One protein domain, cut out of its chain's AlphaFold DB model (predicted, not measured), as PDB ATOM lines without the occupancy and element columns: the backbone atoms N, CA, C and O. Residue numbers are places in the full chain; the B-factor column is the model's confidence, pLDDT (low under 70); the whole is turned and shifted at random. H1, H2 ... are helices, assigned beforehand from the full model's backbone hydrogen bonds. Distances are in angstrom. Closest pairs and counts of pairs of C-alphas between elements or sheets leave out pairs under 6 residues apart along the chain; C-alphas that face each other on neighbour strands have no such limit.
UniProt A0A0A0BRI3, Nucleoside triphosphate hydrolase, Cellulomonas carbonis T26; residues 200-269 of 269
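This is residues 200 to 269 of the 269 residues of the protein "Nucleoside triphosphate hydrolase" of Cellulomonas carbonis T26 (UniProt A0A0A0BRI3). H1 and H3 point away from a shared junction to make the long axis, while H2 packs slantwise beside it; residues 253 to 269, mostly H3, stick out as an arm. The printed part has 70 residues with three named helices, H1, H2, H3 in chain order, and no named strand: all helix. It is loose, with a radius of gyration of the C-alphas of 15.3 A, spanning 53 by 25 by 25 A.

H1, residues 203 to 216, begins at C-alpha (262.758, 259.608, 342.267) and is 19.9 A long. H2, residues 230 to 243, is 20.1 A long. H3, residues 248 to 267, is 28.7 A long, ending at C-alpha (265.044, 287.971, 353.474).

H1 touches H2 at a steep tilt of 54 degrees, the same way; their closest C-alphas, Gln 208 and Val 238, are 6.0 A apart. Residues 204 to 208 of H1 touch H3, closest C-alphas Leu 204 and Glu 249 at 5.3 A, at a shallow tilt of 27 degrees, opposite ways. Every O i to N i+4 pair is within hydrogen-bond range in H1, H2 and H3.

The printed part has no cut. The link from H1 to H2 is long, 13 residues. Residues 224 to 227 have pLDDT under 70.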
ATOM      1  N   ALA A 200     255.268 256.461 338.757       86.88
ATOM      2  CA  ALA A 200     254.940 257.808 339.224       86.88
ATOM      3  C   ALA A 200     255.468 258.141 340.634       86.88
ATOM      4  O   ALA A 200     255.266 259.252 341.110       86.88
ATOM      5  N   LEU A 201     256.130 257.200 341.323       89.88
ATOM      6  CA  LEU A 201     256.776 257.511 342.599       89.88
ATOM      7  C   LEU A 201     257.873 258.573 342.405       89.88
ATOM      8  O   LEU A 201     258.610 258.485 341.416       89.88
ATOM      9  N   PRO A 202     258.065 259.480 343.382       93.00
ATOM     10  CA  PRO A 202     259.230 260.355 343.432       93.00
ATOM     11  C   PRO A 202     260.536 259.593 343.269       93.00
ATOM     12  O   PRO A 202     260.653 258.422 343.648       93.00
ATOM     13  N   ALA A 203     261.532 260.261 342.697       94.69
ATOM     14  CA  ALA A 203     262.758 259.608 342.267       94.69
ATOM     15  C   ALA A 203     263.499 258.907 343.418       94.69
ATOM     16  O   ALA A 203     263.943 257.770 343.223       94.69
ATOM     17  N   LEU A 204     263.602 259.523 344.606       95.06
ATOM     18  CA  LEU A 204     264.330 258.927 345.734       95.06
ATOM     19  C   LEU A 204     263.529 257.782 346.350       95.06
ATOM     20  O   LEU A 204     264.066 256.682 346.500       95.06
ATOM     21  N   ALA A 205     262.230 257.976 346.591       93.88
ATOM     22  CA  ALA A 205     261.341 256.910 347.060       93.88
ATOM     23  C   ALA A 205     261.333 255.694 346.109       93.88
ATOM     24  O   ALA A 205     261.402 254.533 346.535       93.88
ATOM     25  N   ARG A 206     261.296 255.940 344.792       95.19
ATOM     26  CA  ARG A 206     261.360 254.894 343.765       95.19
ATOM     27  C   ARG A 206     262.706 254.177 343.783       95.19
ATOM     28  O   ARG A 206     262.722 252.944 343.768       95.19
ATOM     29  N   ALA A 207     263.813 254.920 343.828       94.44
ATOM     30  CA  ALA A 207     265.163 254.366 343.909       94.44
ATOM     31  C   ALA A 207     265.329 253.482 345.153       94.44
ATOM     32  O   ALA A 207     265.732 252.324 345.036       94.44
ATOM     33  N   GLN A 208     264.906 253.970 346.319       94.19
ATOM     34  CA  GLN A 208     264.971 253.243 347.585       94.19
ATOM     35  C   GLN A 208     264.147 251.945 347.540       94.19
ATOM     36  O   GLN A 208     264.578 250.893 348.021       94.19
ATOM     37  N   LYS A 209     262.979 251.971 346.884       93.06
ATOM     38  CA  LYS A 209     262.137 250.782 346.687       93.06
ATOM     39  C   LYS A 209     262.778 249.760 345.750       93.06
ATOM     40  O   LYS A 209     262.710 248.565 346.039       93.06
ATOM     41  N   VAL A 210     263.402 250.202 344.655       93.44
ATOM     42  CA  VAL A 210     264.153 249.325 343.739       93.44
ATOM     43  C   VAL A 210     265.309 248.655 344.480       93.44
ATOM     44  O   VAL A 210     265.369 247.426 344.519       93.44
ATOM     45  N   LEU A 211     266.162 249.445 345.137       92.06
ATOM     46  CA  LEU A 211     267.321 248.963 345.895       92.06
ATOM     47  C   LEU A 211     266.915 247.994 347.009       92.06
ATOM     48  O   LEU A 211     267.498 246.920 347.153       92.06
ATOM     49  N   GLY A 212     265.838 248.313 347.731       90.75
ATOM     50  CA  GLY A 212     265.302 247.453 348.783       90.75
ATOM     51  C   GLY A 212     264.848 246.094 348.263       90.75
ATOM     52  O   GLY A 212     265.123 245.071 348.889       90.75
ATOM     53  N   ARG A 213     264.191 246.048 347.097       90.38
ATOM     54  CA  ARG A 213     263.763 244.778 346.494       90.38
ATOM     55  C   ARG A 213     264.926 243.954 345.958       90.38
ATOM     56  O   ARG A 213     264.932 242.746 346.173       90.38
ATOM     57  N   VAL A 214     265.901 244.596 345.317       89.75
ATOM     58  CA  VAL A 214     267.141 243.948 344.860       89.75
ATOM     59  C   VAL A 214     267.862 243.296 346.043       89.75
ATOM     60  O   VAL A 214     268.176 242.107 345.990       89.75
ATOM     61  N   ARG A 215     268.027 244.035 347.148       87.81
ATOM     62  CA  ARG A 215     268.693 243.550 348.363       87.81
ATOM     63  C   ARG A 215     267.938 242.401 349.027       87.81
ATOM     64  O   ARG A 215     268.545 241.390 349.357       87.81
ATOM     65  N   ARG A 216     266.613 242.520 349.187       85.62
ATOM     66  CA  ARG A 216     265.779 241.448 349.767       85.62
ATOM     67  C   ARG A 216     265.773 240.175 348.927       85.62
ATOM     68  O   ARG A 216     265.673 239.090 349.487       85.62
ATOM     69  N   ALA A 217     265.890 240.301 347.609       87.00
ATOM     70  CA  ALA A 217     266.028 239.162 346.707       87.00
ATOM     71  C   ALA A 217     267.447 238.560 346.698       87.00
ATOM     72  O   ALA A 217     267.670 237.564 346.017       87.00
ATOM     73  N   GLY A 218     268.409 239.155 347.417       87.00
ATOM     74  CA  GLY A 218     269.800 238.698 347.438       87.00
ATOM     75  C   GLY A 218     270.517 238.859 346.096       87.00
ATOM     76  O   GLY A 218     271.500 238.167 345.843       87.00
ATOM     77  N   LEU A 219     270.031 239.740 345.214       86.31
ATOM     78  CA  LEU A 219     270.652 239.963 343.913       86.31
ATOM     79  C   LEU A 219     271.903 240.832 344.086       86.31
ATOM     80  O   LEU A 219     271.815 241.969 344.548       86.31
ATOM     81  N   GLY A 220     273.061 240.307 343.682       80.19
ATOM     82  CA  GLY A 220     274.348 241.012 343.681       80.19
ATOM     83  C   GLY A 220     274.461 242.044 342.557       80.19
ATOM     84  O   GLY A 220     275.361 241.953 341.729       80.19
ATOM     85  N   VAL A 221     273.520 242.986 342.482       82.62
ATOM     86  CA  VAL A 221     273.585 244.093 341.522       82.62
ATOM     87  C   VAL A 221     274.521 245.151 342.086       82.62
ATOM     88  O   VAL A 221     274.176 245.855 343.035       82.62
ATOM     89  N   GLU A 222     275.710 245.259 341.505       77.69
ATOM     90  CA  GLU A 222     276.637 246.338 341.830       77.69
ATOM     91  C   GLU A 222     276.097 247.672 341.312       77.69
ATOM     92  O   GLU A 222     275.666 247.794 340.160       77.69
ATOM     93  N   LEU A 223     276.126 248.693 342.171       73.75
ATOM     94  CA  LEU A 223     275.886 250.056 341.729       73.75
ATOM     95  C   LEU A 223     277.076 250.498 340.877       73.75
ATOM     96  O   LEU A 223     278.207 250.430 341.360       73.75
ATOM     97  N   PRO A 224     276.853 250.941 339.629       64.06
ATOM     98  CA  PRO A 224     277.947 251.296 338.744       64.06
ATOM     99  C   PRO A 224     278.754 252.442 339.370       64.06
ATOM    100  O   PRO A 224     278.177 253.503 339.638       64.06
ATOM    101  N   PRO A 225     280.066 252.254 339.601       63.09
ATOM    102  CA  PRO A 225     280.913 253.322 340.087       63.09
ATOM    103  C   PRO A 225     281.093 254.304 338.939       63.09
ATOM    104  O   PRO A 225     281.747 253.997 337.948       63.09
ATOM    105  N   ASP A 226     280.484 255.479 339.041       64.56
ATOM    106  CA  ASP A 226     280.854 256.565 338.149       64.56
ATOM    107  C   ASP A 226     280.600 257.915 338.814       64.56
ATOM    108  O   ASP A 226     279.458 258.367 338.951       64.56
ATOM    109  N   ALA A 227     281.690 258.534 339.267       58.12
ATOM    110  CA  ALA A 227     281.692 259.815 339.967       58.12
ATOM    111  C   ALA A 227     281.229 260.981 339.070       58.12
ATOM    112  O   ALA A 227     280.805 262.016 339.589       58.12
ATOM    113  N   ASP A 228     281.234 260.796 337.748       73.00
ATOM    114  CA  ASP A 228     280.908 261.850 336.785       73.00
ATOM    115  C   ASP A 228     279.397 261.982 336.525       73.00
ATOM    116  O   ASP A 228     278.925 263.006 336.028       73.00
ATOM    117  N   SER A 229     278.594 260.982 336.911       88.00
ATOM    118  CA  SER A 229     277.139 261.032 336.755       88.00
ATOM    119  C   SER A 229     276.451 261.460 338.050       88.00
ATOM    120  O   SER A 229     276.376 260.698 339.017       88.00
ATOM    121  N   LEU A 230     275.851 262.656 338.046       89.06
ATOM    122  CA  LEU A 230     275.032 263.138 339.165       89.06
ATOM    123  C   LEU A 230     273.927 262.136 339.543       89.06
ATOM    124  O   LEU A 230     273.728 261.865 340.722       89.06
ATOM    125  N   GLY A 231     273.254 261.534 338.557       89.75
ATOM    126  CA  GLY A 231     272.203 260.544 338.806       89.75
ATOM    127  C   GLY A 231     272.704 259.297 339.543       89.75
ATOM    128  O   GLY A 231     272.038 258.816 340.456       89.75
ATOM    129  N   ARG A 232     273.903 258.798 339.207       88.38
ATOM    130  CA  ARG A 232     274.510 257.654 339.913       88.38
ATOM    131  C   ARG A 232     274.948 258.019 341.325       88.38
ATOM    132  O   ARG A 232     274.766 257.219 342.235       88.38
ATOM    133  N   ARG A 233     275.452 259.239 341.526       89.75
ATOM    134  CA  ARG A 233     275.776 259.757 342.864       89.75
ATOM    135  C   ARG A 233     274.535 259.886 343.745       89.75
ATOM    136  O   ARG A 233     274.575 259.457 344.890       89.75
ATOM    137  N   LEU A 234     273.429 260.402 343.206       92.44
ATOM    138  CA  LEU A 234     272.144 260.439 343.915       92.44
ATOM    139  C   LEU A 234     271.672 259.025 344.274       92.44
ATOM    140  O   LEU A 234     271.280 258.782 345.409       92.44
ATOM    141  N   LEU A 235     271.773 258.069 343.345       92.44
ATOM    142  CA  LEU A 235     271.414 256.674 343.611       92.44
ATOM    143  C   LEU A 235     272.286 256.040 344.710       92.44
ATOM    144  O   LEU A 235     271.762 255.309 345.548       92.44
ATOM    145  N   ALA A 236     273.587 256.341 344.735       90.62
ATOM    146  CA  ALA A 236     274.498 255.884 345.783       90.62
ATOM    147  C   ALA A 236     274.145 256.470 347.162       90.62
ATOM    148  O   ALA A 236     274.149 255.731 348.143       90.62
ATOM    149  N   LEU A 237     273.763 257.752 347.232       92.94
ATOM    150  CA  LEU A 237     273.282 258.379 348.472       92.94
ATOM    151  C   LEU A 237     271.977 257.745 348.972       92.94
ATOM    152  O   LEU A 237     271.807 257.548 350.171       92.94
ATOM    153  N   VAL A 238     271.063 257.376 348.067       94.81
ATOM    154  CA  VAL A 238     269.833 256.658 348.442       94.81
ATOM    155  C   VAL A 238     270.153 255.270 349.006       94.81
ATOM    156  O   VAL A 238     269.556 254.846 349.993       94.81
ATOM    157  N   ASP A 239     271.101 254.552 348.401       92.25
ATOM    158  CA  ASP A 239     271.548 253.246 348.892       92.25
ATOM    159  C   ASP A 239     272.240 253.348 350.261       92.25
ATOM    160  O   ASP A 239     271.986 252.522 351.140       92.25
ATOM    161  N   GLU A 240     273.054 254.385 350.476       92.56
ATOM    162  CA  GLU A 240     273.635 254.721 351.780       92.56
ATOM    163  C   GLU A 240     272.550 254.980 352.830       92.56
ATOM    164  O   GLU A 240     272.521 254.279 353.845       92.56
ATOM    165  N   ALA A 241     271.617 255.901 352.555       93.44
ATOM    166  CA  ALA A 241     270.491 256.212 353.436       93.44
ATOM    167  C   ALA A 241     269.718 254.941 353.817       93.44
ATOM    168  O   ALA A 241     269.464 254.672 354.993       93.44
ATOM    169  N   GLN A 242     269.444 254.081 352.836       90.62
ATOM    170  CA  GLN A 242     268.717 252.845 353.072       90.62
ATOM    171  C   GLN A 242     269.476 251.842 353.954       90.62
ATOM    172  O   GLN A 242     268.842 251.101 354.706       90.62
ATOM    173  N   ARG A 243     270.812 251.768 353.864       89.69
ATOM    174  CA  ARG A 243     271.621 250.878 354.724       89.69
ATOM    175  C   ARG A 243     271.592 251.301 356.188       89.69
ATOM    176  O   ARG A 243     271.698 250.439 357.055       89.69
ATOM    177  N   VAL A 244     271.437 252.597 356.449       93.38
ATOM    178  CA  VAL A 244     271.346 253.152 357.807       93.38
ATOM    179  C   VAL A 244     269.901 253.343 358.282       93.38
ATOM    180  O   VAL A 244     269.677 253.917 359.341       93.38
ATOM    181  N   GLY A 245     268.916 252.842 357.527       91.62
ATOM    182  CA  GLY A 245     267.501 252.897 357.903       91.62
ATOM    183  C   GLY A 245     266.861 254.280 357.766       91.62
ATOM    184  O   GLY A 245     265.817 254.524 358.363       91.62
ATOM    185  N   VAL A 246     267.466 255.178 356.989       94.75
ATOM    186  CA  VAL A 246     266.938 256.515 356.702       94.75
ATOM    187  C   VAL A 246     266.096 256.475 355.428       94.75
ATOM    188  O   VAL A 246     266.476 255.857 354.431       94.75
ATOM    189  N   ASP A 247     264.945 257.149 355.449       94.75
ATOM    190  CA  ASP A 247     264.162 257.401 354.243       94.75
ATOM    191  C   ASP A 247     264.719 258.608 353.480       94.75
ATOM    192  O   ASP A 247     264.647 259.739 353.955       94.75
ATOM    193  N   ALA A 248     265.296 258.363 352.304       94.75
ATOM    194  CA  ALA A 248     265.986 259.381 351.519       94.75
ATOM    195  C   ALA A 248     265.055 260.501 351.029       94.75
ATOM    196  O   ALA A 248     265.485 261.649 350.942       94.75
ATOM    197  N   GLU A 249     263.797 260.178 350.713       94.94
ATOM    198  CA  GLU A 249     262.809 261.168 350.270       94.94
ATOM    199  C   GLU A 249     262.479 262.137 351.409       94.94
ATOM    200  O   GLU A 249     262.635 263.348 351.258       94.94
ATOM    201  N   SER A 250     262.119 261.599 352.578       92.19
ATOM    202  CA  SER A 250     261.813 262.393 353.774       92.19
ATOM    203  C   SER A 250     263.034 263.188 354.251       92.19
ATOM    204  O   SER A 250     262.914 264.356 354.609       92.19
ATOM    205  N   ALA A 251     264.233 262.595 354.194       94.69
ATOM    206  CA  ALA A 251     265.472 263.284 354.548       94.69
ATOM    207  C   ALA A 251     265.748 264.494 353.641       94.69
ATOM    208  O   ALA A 251     266.120 265.558 354.139       94.69
ATOM    209  N   LEU A 252     265.549 264.358 352.322       95.69
ATOM    210  CA  LEU A 252     265.715 265.488 351.410       95.69
ATOM    211  C   LEU A 252     264.617 266.539 351.611       95.69
ATOM    212  O   LEU A 252     264.943 267.722 351.622       95.69
ATOM    213  N   ARG A 253     263.353 266.136 351.812       93.38
ATOM    214  CA  ARG A 253     262.265 267.082 352.122       93.38
ATOM    215  C   ARG A 253     262.582 267.923 353.356       93.38
ATOM    216  O   ARG A 253     262.533 269.147 353.270       93.38
ATOM    217  N   GLY A 254     262.999 267.292 354.454       92.12
ATOM    218  CA  GLY A 254     263.401 268.003 355.671       92.12
ATOM    219  C   GLY A 254     264.558 268.981 355.430       92.12
ATOM    220  O   GLY A 254     264.483 270.142 355.820       92.12
ATOM    221  N   ALA A 255     265.594 268.557 354.699       95.94
ATOM    222  CA  ALA A 255     266.722 269.432 354.366       95.94
ATOM    223  C   ALA A 255     266.321 270.627 353.476       95.94
ATOM    224  O   ALA A 255     266.863 271.725 353.627       95.94
ATOM    225  N   VAL A 256     265.377 270.433 352.548       95.06
ATOM    226  CA  VAL A 256     264.813 271.517 351.726       95.06
ATOM    227  C   VAL A 256     264.012 272.484 352.596       95.06
ATOM    228  O   VAL A 256     264.218 273.690 352.486       95.06
ATOM    229  N   HIS A 257     263.185 271.981 353.514       91.81
ATOM    230  CA  HIS A 257     262.435 272.814 354.458       91.81
ATOM    231  C   HIS A 257     263.355 273.688 355.336       91.81
ATOM    232  O   HIS A 257     263.111 274.886 355.526       91.81
ATOM    233  N   ASP A 258     264.459 273.123 355.831       94.25
ATOM    234  CA  ASP A 258     265.464 273.864 356.602       94.25
ATOM    235  C   ASP A 258     266.119 274.981 355.776       94.25
ATOM    236  O   ASP A 258     266.319 276.102 356.269       94.25
ATOM    237  N   LEU A 259     266.427 274.692 354.508       96.44
ATOM    238  CA  LEU A 259     266.970 275.667 353.565       96.44
ATOM    239  C   LEU A 259     265.972 276.797 353.294       96.44
ATOM    240  O   LEU A 259     266.349 277.966 353.364       96.44
ATOM    241  N   GLU A 260     264.706 276.478 353.035       95.19
ATOM    242  CA  GLU A 260     263.645 277.474 352.835       95.19
ATOM    243  C   GLU A 260     263.485 278.377 354.058       95.19
ATOM    244  O   GLU A 260     263.416 279.601 353.940       95.19
ATOM    245  N   SER A 261     263.503 277.786 355.251       94.31
ATOM    246  CA  SER A 261     263.467 278.527 356.510       94.31
ATOM    247  C   SER A 261     264.672 279.458 356.665       94.31
ATOM    248  O   SER A 261     264.533 280.586 357.143       94.31
ATOM    249  N   ALA A 262     265.865 279.020 356.252       95.94
ATOM    250  CA  ALA A 262     267.061 279.858 356.242       95.94
ATOM    251  C   ALA A 262     266.961 281.018 355.241       95.94
ATOM    252  O   ALA A 262     267.330 282.139 355.593       95.94
ATOM    253  N   VAL A 263     266.415 280.775 354.045       97.38
ATOM    254  CA  VAL A 263     266.154 281.818 353.040       97.38
ATOM    255  C   VAL A 263     265.196 282.872 353.599       97.38
ATOM    256  O   VAL A 263     265.549 284.049 353.612       97.38
ATOM    257  N   ARG A 264     264.056 282.464 354.173       96.50
ATOM    258  CA  ARG A 264     263.069 283.395 354.760       96.50
ATOM    259  C   ARG A 264     263.668 284.264 355.871       96.50
ATOM    260  O   ARG A 264     263.355 285.446 355.971       96.50
ATOM    261  N   ARG A 265     264.554 283.700 356.706       96.94
ATOM    262  CA  ARG A 265     265.276 284.471 357.736       96.94
ATOM    263  C   ARG A 265     266.230 285.499 357.133       96.94
ATOM    264  O   ARG A 265     266.340 286.589 357.678       96.94
ATOM    265  N   ALA A 266     266.917 285.154 356.044       96.75
ATOM    266  CA  ALA A 266     267.831 286.062 355.358       96.75
ATOM    267  C   ALA A 266     267.095 287.198 354.626       96.75
ATOM    268  O   ALA A 266     267.620 288.299 354.552       96.75
ATOM    269  N   GLU A 267     265.887 286.949 354.115       96.75
ATOM    270  CA  GLU A 267     265.044 287.971 353.474       96.75
ATOM    271  C   GLU A 267     264.448 288.982 354.469       96.75
ATOM    272  O   GLU A 267     264.107 290.098 354.083       96.75
ATOM    273  N   ALA A 268     264.300 288.593 355.738       92.88
ATOM    274  CA  ALA A 268     263.720 289.429 356.789       92.88
ATOM    275  C   ALA A 268     264.736 290.338 357.514       92.88
ATOM    276  O   ALA A 268     264.314 291.173 358.319       92.88
ATOM    277  N   GLY A 269     266.040 290.148 357.280       81.44
ATOM    278  CA  GLY A 269     267.138 290.915 357.890       81.44
ATOM    279  C   GLY A 269     267.744 291.935 356.939       81.44
ATOM    280  O   GLY A 269     268.127 293.016 357.436       81.44
TER     281      GLY A 269